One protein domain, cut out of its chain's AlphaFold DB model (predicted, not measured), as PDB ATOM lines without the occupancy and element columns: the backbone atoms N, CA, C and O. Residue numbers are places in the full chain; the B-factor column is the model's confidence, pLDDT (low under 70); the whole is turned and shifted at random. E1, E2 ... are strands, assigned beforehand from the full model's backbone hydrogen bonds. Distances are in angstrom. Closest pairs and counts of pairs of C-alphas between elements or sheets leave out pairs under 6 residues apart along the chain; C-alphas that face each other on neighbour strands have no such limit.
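This is residues 658 to 785 of the 824 residues of an uncharacterized protein of Fretibacterium sp (UniProt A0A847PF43). Two antiparallel sheets lie partly face to face as a sandwich, with the strands of the one crossed at 43 degrees to those of the other. The larger sheet, in the order E1, E2, E5, E4, is twisted, and the smaller one, in the order E3, E6, E7, covers part of it; the last stretch, residues 772 to 785, pairs briefly with E6 and then with E1. The printed part has 128 residues with no named helix and seven named strands, E1 to E7 in order along the chain. The class is all strand, though under half of the residues, 56, are in named strands. The whole is compact, with a radius of gyration of the C-alphas of 15.1 A, and elongated, spanning 50 by 31 by 25 A.

Residues 658 to 659 pair in parallel with residues 769 to 770 of E7, residues 768 to 771. E1, residues 673 to 676, and E2, residues 685 to 695, form a hairpin, with N 675 and O 688 2.8 A apart. E3, residues 699 to 707, and E2 meet only through their link. E4, residues 713 to 720, bends by 51 degrees at residue 716; the closest C-alphas of E3 and E4 are those of Lys 705 and Ile 713, 6.3 A apart. E5, residues 736 to 746, forms a hairpin with E4, with N 741 and O 717 2.8 A apart. E5 is also the antiparallel neighbour of E2, with N 689 and O 742 2.8 A apart. E3 and E5 are near each other, with 9 pairs of C-alphas within 10 A. E6, residues 753 to 761, is the inner strand between E3, with N 703 and O 758 2.8 A apart, and E7, with N 769 and O 759 2.9 A apart. E6 and E7 form a hairpin. Residues 778 to 779 pair antiparallel with residues 753 to 754 of E6, and residues 784 to 785 pair in parallel with residues 673 to 674 of E1. E1 and E7 are apart.

E1 begins at C-alpha 673, (102.966, -14.211, -32.126). E2 is 31.3 A long and E5 31.2 A; E3 is 24.8 A, E4 20.6 A and E6 25.3 A. E5 begins at C-alpha 736, (83.883, -15.743, -27.850). E7 ends at C-alpha 771, (94.378, -12.737, -15.987).

The two C-alphas farthest apart, those of Glu 681 and Gly 732, are 52.3 A apart. The printed part has no cut. The link from E4 to E5, 15 residues, is long. The mean pLDDT of the printed part is 75.7; 27 residues are under 70, among them residues 721 to 735 and 762 to 768.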
ATOM      1  N   VAL A 658      88.447  -9.178  -9.615       64.81
ATOM      2  CA  VAL A 658      88.024 -10.586  -9.666       64.81
ATOM      3  C   VAL A 658      88.945 -11.344 -10.624       64.81
ATOM      4  O   VAL A 658      89.419 -10.786 -11.611       64.81
ATOM      5  N   ALA A 659      89.251 -12.610 -10.340       68.56
ATOM      6  CA  ALA A 659      90.070 -13.424 -11.239       68.56
ATOM      7  C   ALA A 659      89.313 -13.735 -12.545       68.56
ATOM      8  O   ALA A 659      88.121 -14.046 -12.529       68.56
ATOM      9  N   ALA A 660      90.006 -13.646 -13.680       70.12
ATOM     10  CA  ALA A 660      89.505 -14.119 -14.966       70.12
ATOM     11  C   ALA A 660      89.409 -15.662 -15.001       70.12
ATOM     12  O   ALA A 660      90.073 -16.326 -14.200       70.12
ATOM     13  N   PRO A 661      88.629 -16.253 -15.931       72.56
ATOM     14  CA  PRO A 661      88.698 -17.683 -16.228       72.56
ATOM     15  C   PRO A 661      90.144 -18.126 -16.490       72.56
ATOM     16  O   PRO A 661      90.902 -17.405 -17.143       72.56
ATOM     17  N   GLU A 662      90.530 -19.299 -15.977       64.69
ATOM     18  CA  GLU A 662      91.912 -19.809 -16.051       64.69
ATOM     19  C   GLU A 662      92.429 -19.960 -17.492       64.69
ATOM     20  O   GLU A 662      93.630 -19.882 -17.731       64.69
ATOM     21  N   ASP A 663      91.526 -20.139 -18.453       72.12
ATOM     22  CA  ASP A 663      91.784 -20.336 -19.878       72.12
ATOM     23  C   ASP A 663      91.532 -19.080 -20.731       72.12
ATOM     24  O   ASP A 663      91.532 -19.163 -21.959       72.12
ATOM     25  N   ALA A 664      91.353 -17.906 -20.110       77.81
ATOM     26  CA  ALA A 664      91.028 -16.678 -20.834       77.81
ATOM     27  C   ALA A 664      92.106 -16.273 -21.854       77.81
ATOM     28  O   ALA A 664      91.776 -15.787 -22.930       77.81
ATOM     29  N   VAL A 665      93.391 -16.468 -21.546       83.31
ATOM     30  CA  VAL A 665      94.516 -16.262 -22.476       83.31
ATOM     31  C   VAL A 665      95.535 -17.375 -22.249       83.31
ATOM     32  O   VAL A 665      95.779 -17.759 -21.107       83.31
ATOM     33  N   SER A 666      96.176 -17.870 -23.315       81.44
ATOM     34  CA  SER A 666      97.234 -18.878 -23.166       81.44
ATOM     35  C   SER A 666      98.404 -18.340 -22.337       81.44
ATOM     36  O   SER A 666      98.982 -17.294 -22.643       81.44
ATOM     37  N   THR A 667      98.797 -19.091 -21.312       83.19
ATOM     38  CA  THR A 667      99.991 -18.825 -20.498       83.19
ATOM     39  C   THR A 667     101.280 -19.337 -21.153       83.19
ATOM     40  O   THR A 667     102.369 -19.131 -20.618       83.19
ATOM     41  N   VAL A 668     101.186 -19.974 -22.327       83.31
ATOM     42  CA  VAL A 668     102.323 -20.508 -23.084       83.31
ATOM     43  C   VAL A 668     102.793 -19.478 -24.112       83.31
ATOM     44  O   VAL A 668     102.070 -19.143 -25.047       83.31
ATOM     45  N   ALA A 669     104.039 -19.006 -23.992       84.50
ATOM     46  CA  ALA A 669     104.594 -17.969 -24.873       84.50
ATOM     47  C   ALA A 669     104.565 -18.337 -26.370       84.50
ATOM     48  O   ALA A 669     104.368 -17.467 -27.214       84.50
ATOM     49  N   ALA A 670     104.688 -19.624 -26.710       83.38
ATOM     50  CA  ALA A 670     104.662 -20.105 -28.093       83.38
ATOM     51  C   ALA A 670     103.310 -19.897 -28.810       83.38
ATOM     52  O   ALA A 670     103.275 -19.875 -30.044       83.38
ATOM     53  N   ASP A 671     102.219 -19.713 -28.059       83.94
ATOM     54  CA  ASP A 671     100.887 -19.424 -28.609       83.94
ATOM     55  C   ASP A 671     100.708 -17.941 -28.960       83.94
ATOM     56  O   ASP A 671      99.740 -17.552 -29.619       83.94
ATOM     57  N   TRP A 672     101.665 -17.107 -28.558       88.94
ATOM     58  CA  TRP A 672     101.703 -15.687 -28.852       88.94
ATOM     59  C   TRP A 672     102.603 -15.450 -30.054       88.94
ATOM     60  O   TRP A 672     103.698 -16.010 -30.152       88.94
ATOM     61  N   SER A 673     102.159 -14.592 -30.969       89.50
ATOM     62  CA  SER A 673     102.966 -14.211 -32.126       89.50
ATOM     63  C   SER A 673     103.572 -12.826 -31.965       89.50
ATOM     64  O   SER A 673     102.886 -11.910 -31.513       89.50
ATOM     65  N   ILE A 674     104.827 -12.667 -32.379       90.75
ATOM     66  CA  ILE A 674     105.553 -11.399 -32.360       90.75
ATOM     67  C   ILE A 674     106.076 -11.048 -33.757       90.75
ATOM     68  O   ILE A 674     106.679 -11.874 -34.442       90.75
ATOM     69  N   THR A 675     105.881  -9.801 -34.169       89.69
ATOM     70  CA  THR A 675     106.564  -9.183 -35.311       89.69
ATOM     71  C   THR A 675     107.499  -8.115 -34.772       89.69
ATOM     72  O   THR A 675     107.086  -7.322 -33.928       89.69
ATOM     73  N   GLN A 676     108.742  -8.093 -35.246       89.00
ATOM     74  CA  GLN A 676     109.750  -7.116 -34.838       89.00
ATOM     75  C   GLN A 676     110.186  -6.317 -36.065       89.00
ATOM     76  O   GLN A 676     110.571  -6.906 -37.079       89.00
ATOM     77  N   ASP A 677     110.126  -4.994 -35.969       86.19
ATOM     78  CA  ASP A 677     110.654  -4.101 -36.996       86.19
ATOM     79  C   ASP A 677     112.182  -3.979 -36.870       86.19
ATOM     80  O   ASP A 677     112.793  -4.427 -35.897       86.19
ATOM     81  N   LYS A 678     112.840  -3.376 -37.866       81.12
ATOM     82  CA  LYS A 678     114.270  -3.059 -37.740       81.12
ATOM     83  C   LYS A 678     114.477  -2.032 -36.627       81.12
ATOM     84  O   LYS A 678     113.669  -1.119 -36.482       81.12
ATOM     85  N   ALA A 679     115.583  -2.172 -35.896       84.44
ATOM     86  CA  ALA A 679     115.986  -1.177 -34.914       84.44
ATOM     87  C   ALA A 679     116.180   0.191 -35.589       84.44
ATOM     88  O   ALA A 679     116.792   0.270 -36.659       84.44
ATOM     89  N   ASP A 680     115.652   1.243 -34.970       78.25
ATOM     90  CA  ASP A 680     115.865   2.619 -35.414       78.25
ATOM     91  C   ASP A 680     117.293   3.112 -35.099       78.25
ATOM     92  O   ASP A 680     118.120   2.398 -34.527       78.25
ATOM     93  N   GLU A 681     117.599   4.361 -35.460       75.75
ATOM     94  CA  GLU A 681     118.913   4.986 -35.227       75.75
ATOM     95  C   GLU A 681     119.306   5.067 -33.739       75.75
ATOM     96  O   GLU A 681     120.478   5.264 -33.415       75.75
ATOM     97  N   LYS A 682     118.345   4.894 -32.822       74.00
ATOM     98  CA  LYS A 682     118.536   4.890 -31.367       74.00
ATOM     99  C   LYS A 682     118.562   3.469 -30.785       74.00
ATOM    100  O   LYS A 682     118.659   3.318 -29.568       74.00
ATOM    101  N   GLY A 683     118.506   2.435 -31.630       79.38
ATOM    102  CA  GLY A 683     118.508   1.028 -31.231       79.38
ATOM    103  C   GLY A 683     117.151   0.506 -30.742       79.38
ATOM    104  O   GLY A 683     117.105  -0.565 -30.137       79.38
ATOM    105  N   MET A 684     116.057   1.238 -30.970       83.88
ATOM    106  CA  MET A 684     114.714   0.847 -30.538       83.88
ATOM    107  C   MET A 684     114.043  -0.051 -31.571       83.88
ATOM    108  O   MET A 684     113.984   0.268 -32.755       83.88
ATOM    109  N   ILE A 685     113.485  -1.162 -31.101       86.00
ATOM    110  CA  ILE A 685     112.769  -2.146 -31.905       86.00
ATOM    111  C   ILE A 685     111.275  -1.979 -31.624       86.00
ATOM    112  O   ILE A 685     110.816  -2.148 -30.488       86.00
ATOM    113  N   SER A 686     110.502  -1.647 -32.660       86.81
ATOM    114  CA  SER A 686     109.042  -1.695 -32.573       86.81
ATOM    115  C   SER A 686     108.592  -3.148 -32.658       86.81
ATOM    116  O   SER A 686     109.002  -3.881 -33.560       86.81
ATOM    117  N   VAL A 687     107.765  -3.578 -31.709       88.19
ATOM    118  CA  VAL A 687     107.246  -4.944 -31.651       88.19
ATOM    119  C   VAL A 687     105.727  -4.937 -31.662       88.19
ATOM    120  O   VAL A 687     105.083  -4.166 -30.946       88.19
ATOM    121  N   THR A 688     105.154  -5.815 -32.476       89.06
ATOM    122  CA  THR A 688     103.716  -6.081 -32.530       89.06
ATOM    123  C   THR A 688     103.472  -7.486 -32.008       89.06
ATOM    124  O   THR A 688     104.006  -8.444 -32.556       89.06
ATOM    125  N   ILE A 689     102.687  -7.609 -30.944       89.19
ATOM    126  CA  ILE A 689     102.408  -8.859 -30.239       89.19
ATOM    127  C   ILE A 689     100.937  -9.193 -30.436       89.19
ATOM    128  O   ILE A 689     100.083  -8.331 -30.274       89.19
ATOM    129  N   LYS A 690     100.624 -10.441 -30.756       89.69
ATOM    130  CA  LYS A 690      99.254 -10.886 -31.004       89.69
ATOM    131  C   LYS A 690      98.966 -12.175 -30.249       89.69
ATOM    132  O   LYS A 690      99.775 -13.101 -30.287       89.69
ATOM    133  N   THR A 691      97.814 -12.217 -29.588       88.50
ATOM    134  CA  THR A 691      97.320 -13.354 -28.798       88.50
ATOM    135  C   THR A 691      95.801 -13.494 -28.941       88.50
ATOM    136  O   THR A 691      95.153 -12.652 -29.571       88.50
ATOM    137  N   THR A 692      95.236 -14.562 -28.382       87.06
ATOM    138  CA  THR A 692      93.788 -14.812 -28.370       87.06
ATOM    139  C   THR A 692      93.262 -14.705 -26.941       87.06
ATOM    140  O   THR A 692      93.833 -15.310 -26.037       87.06
ATOM    141  N   LEU A 693      92.197 -13.925 -26.758       84.81
ATOM    142  CA  LEU A 693      91.407 -13.843 -25.533       84.81
ATOM    143  C   LEU A 693      90.094 -14.604 -25.746       84.81
ATOM    144  O   LEU A 693      89.310 -14.211 -26.605       84.81
ATOM    145  N   SER A 694      89.835 -15.634 -24.951       81.69
ATOM    146  CA  SER A 694      88.630 -16.466 -25.025       81.69
ATOM    147  C   SER A 694      87.772 -16.240 -23.783       81.69
ATOM    148  O   SER A 694      88.132 -16.654 -22.686       81.69
ATOM    149  N   ILE A 695      86.639 -15.547 -23.927       80.62
ATOM    150  CA  ILE A 695      85.767 -15.195 -22.792       80.62
ATOM    151  C   ILE A 695      84.289 -15.468 -23.107       80.62
ATOM    152  O   ILE A 695      83.894 -15.382 -24.269       80.62
ATOM    153  N   PRO A 696      83.458 -15.814 -22.105       67.94
ATOM    154  CA  PRO A 696      82.041 -16.127 -22.328       67.94
ATOM    155  C   PRO A 696      81.193 -14.881 -22.619       67.94
ATOM    156  O   PRO A 696      80.190 -14.966 -23.323       67.94
ATOM    157  N   ASP A 697      81.615 -13.729 -22.099       74.25
ATOM    158  CA  ASP A 697      80.864 -12.478 -22.157       74.25
ATOM    159  C   ASP A 697      81.384 -11.556 -23.275       74.25
ATOM    160  O   ASP A 697      82.497 -11.711 -23.789       74.25
ATOM    161  N   GLU A 698      80.598 -10.544 -23.643       76.31
ATOM    162  CA  GLU A 698      81.033  -9.538 -24.610       76.31
ATOM    163  C   GLU A 698      82.130  -8.633 -24.023       76.31
ATOM    164  O   GLU A 698      81.983  -8.071 -22.930       76.31
ATOM    165  N   LEU A 699      83.250  -8.512 -24.747       75.81
ATOM    166  CA  LEU A 699      84.404  -7.719 -24.332       75.81
ATOM    167  C   LEU A 699      84.097  -6.227 -24.478       75.81
ATOM    168  O   LEU A 699      83.830  -5.760 -25.583       75.81
ATOM    169  N   LYS A 700      84.226  -5.464 -23.389       78.88
ATOM    170  CA  LYS A 700      84.081  -4.001 -23.410       78.88
ATOM    171  C   LYS A 700      85.423  -3.285 -23.515       78.88
ATOM    172  O   LYS A 700      85.573  -2.350 -24.296       78.88
ATOM    173  N   SER A 701      86.402  -3.707 -22.719       75.62
ATOM    174  CA  SER A 701      87.753  -3.140 -22.741       75.62
ATOM    175  C   SER A 701      88.796  -4.179 -22.346       75.62
ATOM    176  O   SER A 701      88.498  -5.101 -21.587       75.62
ATOM    177  N   ILE A 702      90.020  -4.023 -22.851       78.69
ATOM    178  CA  ILE A 702      91.183  -4.821 -22.458       78.69
ATOM    179  C   ILE A 702      92.420  -3.932 -22.342       78.69
ATOM    180  O   ILE A 702      92.618  -2.996 -23.117       78.69
ATOM    181  N   TRP A 703      93.267  -4.242 -21.371       78.75
ATOM    182  CA  TRP A 703      94.509  -3.545 -21.094       78.75
ATOM    183  C   TRP A 703      95.626  -4.538 -20.767       78.75
ATOM    184  O   TRP A 703      95.363  -5.613 -20.229       78.75
ATOM    185  N   ALA A 704      96.874  -4.165 -21.063       81.12
ATOM    186  CA  ALA A 704      98.052  -4.957 -20.727       81.12
ATOM    187  C   ALA A 704      99.187  -4.101 -20.154       81.12
ATOM    188  O   ALA A 704      99.408  -2.964 -20.575       81.12
ATOM    189  N   LYS A 705      99.963  -4.695 -19.246       82.62
ATOM    190  CA  LYS A 705     101.240  -4.175 -18.748       82.62
ATOM    191  C   LYS A 705     102.370  -5.050 -19.254       82.62
ATOM    192  O   LYS A 705     102.249  -6.273 -19.261       82.62
ATOM    193  N   GLY A 706     103.510  -4.445 -19.556       81.25
ATOM    194  CA  GLY A 706     104.738  -5.205 -19.733       81.25
ATOM    195  C   GLY A 706     105.955  -4.538 -19.125       81.25
ATOM    196  O   GLY A 706     105.976  -3.337 -18.856       81.25
ATOM    197  N   LYS A 707     106.973  -5.361 -18.910       83.81
ATOM    198  CA  LYS A 707     108.297  -4.994 -18.419       83.81
ATOM    199  C   LYS A 707     109.256  -4.935 -19.606       83.81
ATOM    200  O   LYS A 707     109.193  -5.795 -20.474       83.81
ATOM    201  N   GLY A 708     110.133  -3.929 -19.643       78.50
ATOM    202  CA  GLY A 708     111.110  -3.753 -20.729       78.50
ATOM    203  C   GLY A 708     110.620  -2.925 -21.926       78.50
ATOM    204  O   GLY A 708     111.246  -2.971 -22.980       78.50
ATOM    205  N   PHE A 709     109.530  -2.160 -21.776       79.50
ATOM    206  CA  PHE A 709     108.980  -1.271 -22.811       79.50
ATOM    207  C   PHE A 709     109.109   0.197 -22.396       79.50
ATOM    208  O   PHE A 709     108.649   0.565 -21.316       79.50
ATOM    209  N   LEU A 710     109.688   1.046 -23.252       68.44
ATOM    210  CA  LEU A 710     110.032   2.435 -22.902       68.44
ATOM    211  C   LEU A 710     108.795   3.323 -22.672       68.44
ATOM    212  O   LEU A 710     108.770   4.131 -21.749       68.44
ATOM    213  N   LYS A 711     107.761   3.159 -23.505       72.31
ATOM    214  CA  LYS A 711     106.505   3.937 -23.462       72.31
ATOM    215  C   LYS A 711     105.299   3.096 -23.021       72.31
ATOM    216  O   LYS A 711     104.157   3.448 -23.307       72.31
ATOM    217  N   GLY A 712     105.554   1.965 -22.361       73.19
ATOM    218  CA  GLY A 712     104.534   0.960 -22.066       73.19
ATOM    219  C   GLY A 712     104.051   0.215 -23.315       73.19
ATOM    220  O   GLY A 712     104.670   0.276 -24.379       73.19
ATOM    221  N   ILE A 713     102.948  -0.516 -23.168       74.88
ATOM    222  CA  ILE A 713     102.342  -1.324 -24.231       74.88
ATOM    223  C   ILE A 713     100.954  -0.783 -24.521       74.88
ATOM    224  O   ILE A 713     100.182  -0.525 -23.601       74.88
ATOM    225  N   LYS A 714     100.634  -0.615 -25.804       80.38
ATOM    226  CA  LYS A 714      99.335  -0.119 -26.259       80.38
ATOM    227  C   LYS A 714      98.561  -1.231 -26.950       80.38
ATOM    228  O   LYS A 714      99.125  -1.956 -27.767       80.38
ATOM    229  N   LEU A 715      97.272  -1.346 -26.654       80.69
ATOM    230  CA  LEU A 715      96.348  -2.118 -27.479       80.69
ATOM    231  C   LEU A 715      96.157  -1.375 -28.807       80.69
ATOM    232  O   LEU A 715      95.843  -0.187 -28.793       80.69
ATOM    233  N   ILE A 716      96.371  -2.052 -29.935       76.50
ATOM    234  CA  ILE A 716      96.216  -1.454 -31.271       76.50
ATOM    235  C   ILE A 716      95.072  -2.063 -32.079       76.50
ATOM    236  O   ILE A 716      94.568  -1.411 -32.985       76.50
ATOM    237  N   ASP A 717      94.667  -3.294 -31.773       78.44
ATOM    238  CA  ASP A 717      93.537  -3.940 -32.435       78.44
ATOM    239  C   ASP A 717      92.939  -5.015 -31.524       78.44
ATOM    240  O   ASP A 717      93.668  -5.742 -30.845       78.44
ATOM    241  N   CYS A 718      91.615  -5.134 -31.527       81.50
ATOM    242  CA  CYS A 718      90.901  -6.216 -30.863       81.50
ATOM    243  C   CYS A 718      89.699  -6.612 -31.719       81.50
ATOM    244  O   CYS A 718      88.762  -5.835 -31.885       81.50
ATOM    245  N   LYS A 719      89.742  -7.814 -32.296       81.56
ATOM    246  CA  LYS A 719      88.722  -8.292 -33.238       81.56
ATOM    247  C   LYS A 719      88.134  -9.605 -32.771       81.56
ATOM    248  O   LYS A 719      88.867 -10.575 -32.596       81.56
ATOM    249  N   LYS A 720      86.809  -9.652 -32.643       79.56
ATOM    250  CA  LYS A 720      86.072 -10.900 -32.440       79.56
ATOM    251  C   LYS A 720      86.271 -11.796 -33.668       79.56
ATOM    252  O   LYS A 720      86.084 -11.346 -34.800       79.56
ATOM    253  N   ALA A 721      86.699 -13.037 -33.466       68.38
ATOM    254  CA  ALA A 721      86.792 -14.017 -34.536       68.38
ATOM    255  C   ALA A 721      85.379 -14.298 -35.080       68.38
ATOM    256  O   ALA A 721      84.430 -14.425 -34.307       68.38
ATOM    257  N   SER A 722      85.218 -14.354 -36.408       52.91
ATOM    258  CA  SER A 722      83.924 -14.634 -37.055       52.91
ATOM    259  C   SER A 722      83.289 -15.919 -36.506       52.91
ATOM    260  O   SER A 722      84.024 -16.866 -36.236       52.91
ATOM    261  N   GLU A 723      81.951 -15.963 -36.430       45.56
ATOM    262  CA  GLU A 723      81.051 -16.934 -35.754       45.56
ATOM    263  C   GLU A 723      81.273 -18.458 -35.971       45.56
ATOM    264  O   GLU A 723      80.468 -19.265 -35.521       45.56
ATOM    265  N   GLN A 724      82.349 -18.913 -36.619       41.38
ATOM    266  CA  GLN A 724      82.579 -20.323 -36.972       41.38
ATOM    267  C   GLN A 724      83.595 -21.092 -36.107       41.38
ATOM    268  O   GLN A 724      83.953 -22.219 -36.450       41.38
ATOM    269  N   ARG A 725      84.040 -20.565 -34.961       41.00
ATOM    270  CA  ARG A 725      84.789 -21.356 -33.965       41.00
ATOM    271  C   ARG A 725      84.262 -21.115 -32.554       41.00
ATOM    272  O   ARG A 725      84.851 -20.385 -31.778       41.00
ATOM    273  N   SER A 726      83.153 -21.765 -32.217       40.50
ATOM    274  CA  SER A 726      82.782 -21.987 -30.819       40.50
ATOM    275  C   SER A 726      83.510 -23.236 -30.318       40.50
ATOM    276  O   SER A 726      83.158 -24.353 -30.709       40.50
ATOM    277  N   VAL A 727      84.529 -23.076 -29.476       46.00
ATOM    278  CA  VAL A 727      85.086 -24.204 -28.717       46.00
ATOM    279  C   VAL A 727      84.221 -24.384 -27.469       46.00
ATOM    280  O   VAL A 727      84.110 -23.476 -26.650       46.00
ATOM    281  N   GLN A 728      83.557 -25.536 -27.349       41.75
ATOM    282  CA  GLN A 728      82.812 -25.895 -26.140       41.75
ATOM    283  C   GLN A 728      83.800 -26.256 -25.029       41.75
ATOM    284  O   GLN A 728      84.583 -27.197 -25.165       41.75
ATOM    285  N   THR A 729      83.741 -25.536 -23.913       43.59
ATOM    286  CA  THR A 729      84.413 -25.960 -22.679       43.59
ATOM    287  C   THR A 729      83.697 -27.177 -22.086       43.59
ATOM    288  O   THR A 729      82.510 -27.400 -22.335       43.59
ATOM    289  N   ALA A 730      84.380 -27.946 -21.230       41.12
ATOM    290  CA  ALA A 730      83.819 -29.123 -20.549       41.12
ATOM    291  C   ALA A 730      82.564 -28.830 -19.681       41.12
ATOM    292  O   ALA A 730      81.936 -29.759 -19.180       41.12
ATOM    293  N   LYS A 731      82.196 -27.549 -19.513       40.69
ATOM    294  CA  LYS A 731      81.009 -27.056 -18.795       40.69
ATOM    295  C   LYS A 731      79.932 -26.422 -19.698       40.69
ATOM    296  O   LYS A 731      78.968 -25.876 -19.177       40.69
ATOM    297  N   GLY A 732      80.060 -26.497 -21.027       40.84
ATOM    298  CA  GLY A 732      78.992 -26.122 -21.966       40.84
ATOM    299  C   GLY A 732      78.808 -24.622 -22.244       40.84
ATOM    300  O   GLY A 732      77.841 -24.264 -22.912       40.84
ATOM    301  N   ALA A 733      79.709 -23.747 -21.785       48.94
ATOM    302  CA  ALA A 733      79.671 -22.320 -22.117       48.94
ATOM    303  C   ALA A 733      80.290 -22.056 -23.502       48.94
ATOM    304  O   ALA A 733      81.356 -22.589 -23.819       48.94
ATOM    305  N   VAL A 734      79.622 -21.234 -24.318       57.88
ATOM    306  CA  VAL A 734      80.126 -20.773 -25.621       57.88
ATOM    307  C   VAL A 734      81.089 -19.612 -25.373       57.88
ATOM    308  O   VAL A 734      80.661 -18.557 -24.919       57.88
ATOM    309  N   LEU A 735      82.382 -19.807 -25.646       64.69
ATOM    310  CA  LEU A 735      83.382 -18.741 -25.559       64.69
ATOM    311  C   LEU A 735      83.439 -17.953 -26.872       64.69
ATOM    312  O   LEU A 735      83.420 -18.532 -27.960       64.69
ATOM    313  N   ALA A 736      83.525 -16.631 -26.759       73.50
ATOM    314  CA  ALA A 736      83.883 -15.743 -27.850       73.50
ATOM    315  C   ALA A 736      85.404 -15.546 -27.872       73.50
ATOM    316  O   ALA A 736      85.991 -15.072 -26.897       73.50
ATOM    317  N   ASP A 737      86.023 -15.865 -29.009       80.50
ATOM    318  CA  ASP A 737      87.448 -15.637 -29.237       80.50
ATOM    319  C   ASP A 737      87.678 -14.230 -29.796       80.50
ATOM    320  O   ASP A 737      87.136 -13.852 -30.837       80.50
ATOM    321  N   TYR A 738      88.539 -13.465 -29.138       81.00
ATOM    322  CA  TYR A 738      89.018 -12.165 -29.577       81.00
ATOM    323  C   TYR A 738      90.495 -12.266 -29.928       81.00
ATOM    324  O   TYR A 738      91.335 -12.638 -29.117       81.00
ATOM    325  N   THR A 739      90.833 -11.879 -31.148       86.19
ATOM    326  CA  THR A 739      92.213 -11.637 -31.543       86.19
ATOM    327  C   THR A 739      92.650 -10.284 -30.997       86.19
ATOM    328  O   THR A 739      92.155  -9.249 -31.445       86.19
ATOM    329  N   VAL A 740      93.593 -10.288 -30.059       86.50
ATOM    330  CA  VAL A 740      94.114  -9.091 -29.390       86.50
ATOM    331  C   VAL A 740      95.512  -8.792 -29.912       86.50
ATOM    332  O   VAL A 740      96.376  -9.671 -29.915       86.50
ATOM    333  N   THR A 741      95.746  -7.553 -30.342       86.75
ATOM    334  CA  THR A 741      97.044  -7.098 -30.850       86.75
ATOM    335  C   THR A 741      97.556  -5.913 -30.039       86.75
ATOM    336  O   THR A 741      96.914  -4.865 -29.956       86.75
ATOM    337  N   PHE A 742      98.748  -6.069 -29.477       87.81
ATOM    338  CA  PHE A 742      99.481  -5.071 -28.719       87.81
ATOM    339  C   PHE A 742     100.679  -4.543 -29.511       87.81
ATOM    340  O   PHE A 742     101.288  -5.274 -30.292       87.81
ATOM    341  N   LYS A 743     101.064  -3.289 -29.273       86.69
ATOM    342  CA  LYS A 743     102.279  -2.680 -29.820       86.69
ATOM    343  C   LYS A 743     103.109  -2.039 -28.716       86.69
ATOM    344  O   LYS A 743     102.565  -1.372 -27.834       86.69
ATOM    345  N   GLY A 744     104.422  -2.223 -28.783       86.12
ATOM    346  CA  GLY A 744     105.377  -1.631 -27.850       86.12
ATOM    347  C   GLY A 744     106.720  -1.322 -28.509       86.12
ATOM    348  O   GLY A 744     107.005  -1.788 -29.609       86.12
ATOM    349  N   GLU A 745     107.544  -0.525 -27.830       87.06
ATOM    350  CA  GLU A 745     108.917  -0.200 -28.239       87.06
ATOM    351  C   GLU A 745     109.889  -0.689 -27.158       87.06
ATOM    352  O   GLU A 745     109.746  -0.323 -25.984       87.06
ATOM    353  N   THR A 746     110.869  -1.508 -27.541       84.50
ATOM    354  CA  THR A 746     111.892  -2.051 -26.635       84.50
ATOM    355  C   THR A 746     113.272  -2.030 -27.289       84.50
ATOM    356  O   THR A 746     113.392  -2.199 -28.498       84.50
ATOM    357  N   ASN A 747     114.321  -1.822 -26.502       86.00
ATOM    358  CA  ASN A 747     115.716  -2.012 -26.911       86.00
ATOM    359  C   ASN A 747     116.311  -3.320 -26.352       86.00
ATOM    360  O   ASN A 747     117.493  -3.589 -26.553       86.00
ATOM    361  N   ASP A 748     115.504  -4.128 -25.656       84.56
ATOM    362  CA  ASP A 748     115.923  -5.365 -24.999       84.56
ATOM    363  C   ASP A 748     114.823  -6.435 -25.098       84.56
ATOM    364  O   ASP A 748     114.148  -6.800 -24.131       84.56
ATOM    365  N   VAL A 749     114.642  -6.956 -26.315       84.19
ATOM    366  CA  VAL A 749     113.662  -8.015 -26.618       84.19
ATOM    367  C   VAL A 749     113.915  -9.282 -25.788       84.19
ATOM    368  O   VAL A 749     112.977 -10.026 -25.503       84.19
ATOM    369  N   ALA A 750     115.163  -9.533 -25.374       82.94
ATOM    370  CA  ALA A 750     115.533 -10.726 -24.619       82.94
ATOM    371  C   ALA A 750     114.905 -10.750 -23.217       82.94
ATOM    372  O   ALA A 750     114.493 -11.820 -22.762       82.94
ATOM    373  N   ASN A 751     114.801  -9.583 -22.571       82.19
ATOM    374  CA  ASN A 751     114.295  -9.441 -21.202       82.19
ATOM    375  C   ASN A 751     112.895  -8.810 -21.108       82.19
ATOM    376  O   ASN A 751     112.337  -8.721 -20.010       82.19
ATOM    377  N   ALA A 752     112.320  -8.362 -22.226       86.31
ATOM    378  CA  ALA A 752     110.982  -7.787 -22.252       86.31
ATOM    379  C   ALA A 752     109.881  -8.861 -22.124       86.31
ATOM    380  O   ALA A 752     109.978  -9.944 -22.705       86.31
ATOM    381  N   ALA A 753     108.812  -8.557 -21.378       88.94
ATOM    382  CA  ALA A 753     107.704  -9.487 -21.121       88.94
ATOM    383  C   ALA A 753     106.355  -8.784 -20.893       88.94
ATOM    384  O   ALA A 753     106.321  -7.665 -20.380       88.94
ATOM    385  N   ILE A 754     105.243  -9.455 -21.212       86.88
ATOM    386  CA  ILE A 754     103.880  -9.061 -20.806       86.88
ATOM    387  C   ILE A 754     103.611  -9.601 -19.405       86.88
ATOM    388  O   ILE A 754     103.623 -10.809 -19.209       86.88
ATOM    389  N   THR A 755     103.367  -8.729 -18.431       85.19
ATOM    390  CA  THR A 755     103.302  -9.104 -17.008       85.19
ATOM    391  C   THR A 755     101.916  -8.982 -16.390       85.19
ATOM    392  O   THR A 755     101.724  -9.455 -15.280       85.19
ATOM    393  N   ASP A 756     100.969  -8.318 -17.052       80.19
ATOM    394  CA  ASP A 756      99.595  -8.176 -16.552       80.19
ATOM    395  C   ASP A 756      98.636  -7.990 -17.732       80.19
ATOM    396  O   ASP A 756      98.971  -7.268 -18.675       80.19
ATOM    397  N   ILE A 757      97.459  -8.617 -17.683       80.25
ATOM    398  CA  ILE A 757      96.346  -8.367 -18.606       80.25
ATOM    399  C   ILE A 757      95.059  -8.272 -17.800       80.25
ATOM    400  O   ILE A 757      94.769  -9.121 -16.957       80.25
ATOM    401  N   ARG A 758      94.260  -7.244 -18.101       82.81
ATOM    402  CA  ARG A 758      92.973  -6.989 -17.450       82.81
ATOM    403  C   ARG A 758      91.899  -6.684 -18.478       82.81
ATOM    404  O   ARG A 758      92.196  -6.047 -19.487       82.81
ATOM    405  N   TYR A 759      90.663  -7.088 -18.209       77.06
ATOM    406  CA  TYR A 759      89.526  -6.783 -19.081       77.06
ATOM    407  C   TYR A 759      88.216  -6.558 -18.313       77.06
ATOM    408  O   TYR A 759      88.096  -6.926 -17.141       77.06
ATOM    409  N   THR A 760      87.239  -5.941 -18.986       77.50
ATOM    410  CA  THR A 760      85.868  -5.713 -18.486       77.50
ATOM    411  C   THR A 760      84.816  -6.226 -19.475       77.50
ATOM    412  O   THR A 760      85.062  -6.273 -20.685       77.50
ATOM    413  N   THR A 761      83.648  -6.628 -18.962       72.94
ATOM    414  CA  THR A 761      82.554  -7.262 -19.725       72.94
ATOM    415  C   THR A 761      81.224  -6.513 -19.555       72.94
ATOM    416  O   THR A 761      81.042  -5.798 -18.574       72.94
ATOM    417  N   GLY A 762      80.314  -6.657 -20.525       56.41
ATOM    418  CA  GLY A 762      79.174  -5.768 -20.826       56.41
ATOM    419  C   GLY A 762      78.055  -5.494 -19.802       56.41
ATOM    420  O   GLY A 762      77.085  -4.862 -20.203       56.41
ATOM    421  N   GLU A 763      78.162  -5.870 -18.523       47.06
ATOM    422  CA  GLU A 763      77.141  -5.516 -17.508       47.06
ATOM    423  C   GLU A 763      77.684  -4.816 -16.245       47.06
ATOM    424  O   GLU A 763      76.906  -4.162 -15.562       47.06
ATOM    425  N   ASP A 764      79.000  -4.813 -15.984       46.88
ATOM    426  CA  ASP A 764      79.577  -4.185 -14.781       46.88
ATOM    427  C   ASP A 764      80.840  -3.367 -15.102       46.88
ATOM    428  O   ASP A 764      81.939  -3.905 -15.247       46.88
ATOM    429  N   ASP A 765      80.722  -2.034 -15.121       49.31
ATOM    430  CA  ASP A 765      81.880  -1.115 -15.190       49.31
ATOM    431  C   ASP A 765      82.701  -1.067 -13.889       49.31
ATOM    432  O   ASP A 765      83.741  -0.407 -13.810       49.31
ATOM    433  N   LEU A 766      82.248  -1.793 -12.866       43.34
ATOM    434  CA  LEU A 766      82.826  -1.813 -11.528       43.34
ATOM    435  C   LEU A 766      83.770  -3.004 -11.284       43.34
ATOM    436  O   LEU A 766      84.552  -2.948 -10.334       43.34
ATOM    437  N   VAL A 767      83.752  -4.048 -12.129       53.00
ATOM    438  CA  VAL A 767      84.505  -5.298 -11.903       53.00
ATOM    439  C   VAL A 767      85.611  -5.484 -12.948       53.00
ATOM    440  O   VAL A 767      85.357  -5.808 -14.109       53.00
ATOM    441  N   LYS A 768      86.874  -5.318 -12.532       60.59
ATOM    442  CA  LYS A 768      88.051  -5.599 -13.376       60.59
ATOM    443  C   LYS A 768      88.438  -7.072 -13.241       60.59
ATOM    444  O   LYS A 768      88.794  -7.510 -12.145       60.59
ATOM    445  N   LYS A 769      88.421  -7.823 -14.350       72.50
ATOM    446  CA  LYS A 769      88.894  -9.216 -14.386       72.50
ATOM    447  C   LYS A 769      90.396  -9.252 -14.685       72.50
ATOM    448  O   LYS A 769      90.825  -8.704 -15.701       72.50
ATOM    449  N   VAL A 770      91.195  -9.860 -13.805       75.81
ATOM    450  CA  VAL A 770      92.662  -9.985 -13.953       75.81
ATOM    451  C   VAL A 770      93.028 -11.388 -14.423       75.81
ATOM    452  O   VAL A 770      92.561 -12.374 -13.855       75.81
ATOM    453  N   ILE A 771      93.872 -11.472 -15.452       77.75
ATOM    454  CA  ILE A 771      94.378 -12.737 -15.987       77.75
ATOM    455  C   ILE A 771      95.634 -13.151 -15.220       77.75
ATOM    456  O   ILE A 771      96.606 -12.399 -15.151       77.75
ATOM    457  N   ASN A 772      95.629 -14.371 -14.686       76.38
ATOM    458  CA  ASN A 772      96.780 -14.939 -13.993       76.38
ATOM    459  C   ASN A 772      97.846 -15.375 -15.012       76.38
ATOM    460  O   ASN A 772      97.729 -16.421 -15.646       76.38
ATOM    461  N   LEU A 773      98.884 -14.556 -15.174       81.31
ATOM    462  CA  LEU A 773     100.067 -14.876 -15.976       81.31
ATOM    463  C   LEU A 773     101.143 -15.558 -15.109       81.31
ATOM    464  O   LEU A 773     101.152 -15.362 -13.893       81.31
ATOM    465  N   PRO A 774     102.059 -16.348 -15.702       79.19
ATOM    466  CA  PRO A 774     103.156 -16.969 -14.958       79.19
ATOM    467  C   PRO A 774     104.080 -15.924 -14.318       79.19
ATOM    468  O   PRO A 774     104.205 -14.800 -14.810       79.19
ATOM    469  N   ASP A 775     104.779 -16.316 -13.250       72.06
ATOM    470  CA  ASP A 775     105.746 -15.459 -12.562       72.06
ATOM    471  C   ASP A 775     106.817 -14.938 -13.534       72.06
ATOM    472  O   ASP A 775     107.563 -15.697 -14.153       72.06
ATOM    473  N   GLY A 776     106.894 -13.612 -13.675       71.25
ATOM    474  CA  GLY A 776     107.775 -12.942 -14.640       71.25
ATOM    475  C   GLY A 776     107.136 -12.626 -16.000       71.25
ATOM    476  O   GLY A 776     107.758 -11.916 -16.792       71.25
ATOM    477  N   GLY A 777     105.893 -13.051 -16.232       86.50
ATOM    478  CA  GLY A 777     105.109 -12.745 -17.425       86.50
ATOM    479  C   GLY A 777     105.463 -13.578 -18.661       86.50
ATOM    480  O   GLY A 777     106.302 -14.476 -18.623       86.50
ATOM    481  N   ILE A 778     104.831 -13.260 -19.791       88.00
ATOM    482  CA  ILE A 778     105.091 -13.884 -21.094       88.00
ATOM    483  C   ILE A 778     106.239 -13.147 -21.785       88.00
ATOM    484  O   ILE A 778     106.071 -12.008 -22.234       88.00
ATOM    485  N   LYS A 779     107.412 -13.777 -21.870       90.31
ATOM    486  CA  LYS A 779     108.618 -13.177 -22.458       90.31
ATOM    487  C   LYS A 779     108.544 -13.102 -23.976       90.31
ATOM    488  O   LYS A 779     108.156 -14.057 -24.638       90.31
ATOM    489  N   LEU A 780     109.007 -11.985 -24.529       88.62
ATOM    490  CA  LEU A 780     108.986 -11.723 -25.970       88.62
ATOM    491  C   LEU A 780     109.940 -12.632 -26.751       88.62
ATOM    492  O   LEU A 780     109.636 -13.020 -27.875       88.62
ATOM    493  N   SER A 781     111.074 -12.992 -26.151       86.69
ATOM    494  CA  SER A 781     112.078 -13.891 -26.735       86.69
ATOM    495  C   SER A 781     111.591 -15.329 -26.929       86.69
ATOM    496  O   SER A 781     112.166 -16.064 -27.728       86.69
ATOM    497  N   GLU A 782     110.523 -15.717 -26.233       88.44
ATOM    498  CA  GLU A 782     109.931 -17.058 -26.272       88.44
ATOM    499  C   GLU A 782     108.664 -17.106 -27.154       88.44
ATOM    500  O   GLU A 782     108.073 -18.172 -27.337       88.44
ATOM    501  N   MET A 783     108.253 -15.966 -27.729       90.88
ATOM    502  CA  MET A 783     107.098 -15.860 -28.625       90.88
ATOM    503  C   MET A 783     107.416 -16.334 -30.044       90.88
ATOM    504  O   MET A 783     108.546 -16.254 -30.529       90.88
ATOM    505  N   ARG A 784     106.385 -16.774 -30.767       90.69
ATOM    506  CA  ARG A 784     106.513 -17.248 -32.146       90.69
ATOM    507  C   ARG A 784     106.650 -16.074 -33.133       90.69
ATOM    508  O   ARG A 784     105.750 -15.242 -33.204       90.69
ATOM    509  N   PRO A 785     107.690 -16.005 -33.982       84.75
ATOM    510  CA  PRO A 785     107.775 -14.968 -35.012       84.75
ATOM    511  C   PRO A 785     106.631 -15.066 -36.036       84.75
ATOM    512  O   PRO A 785     106.351 -16.153 -36.554       84.75
TER     513      PRO A 785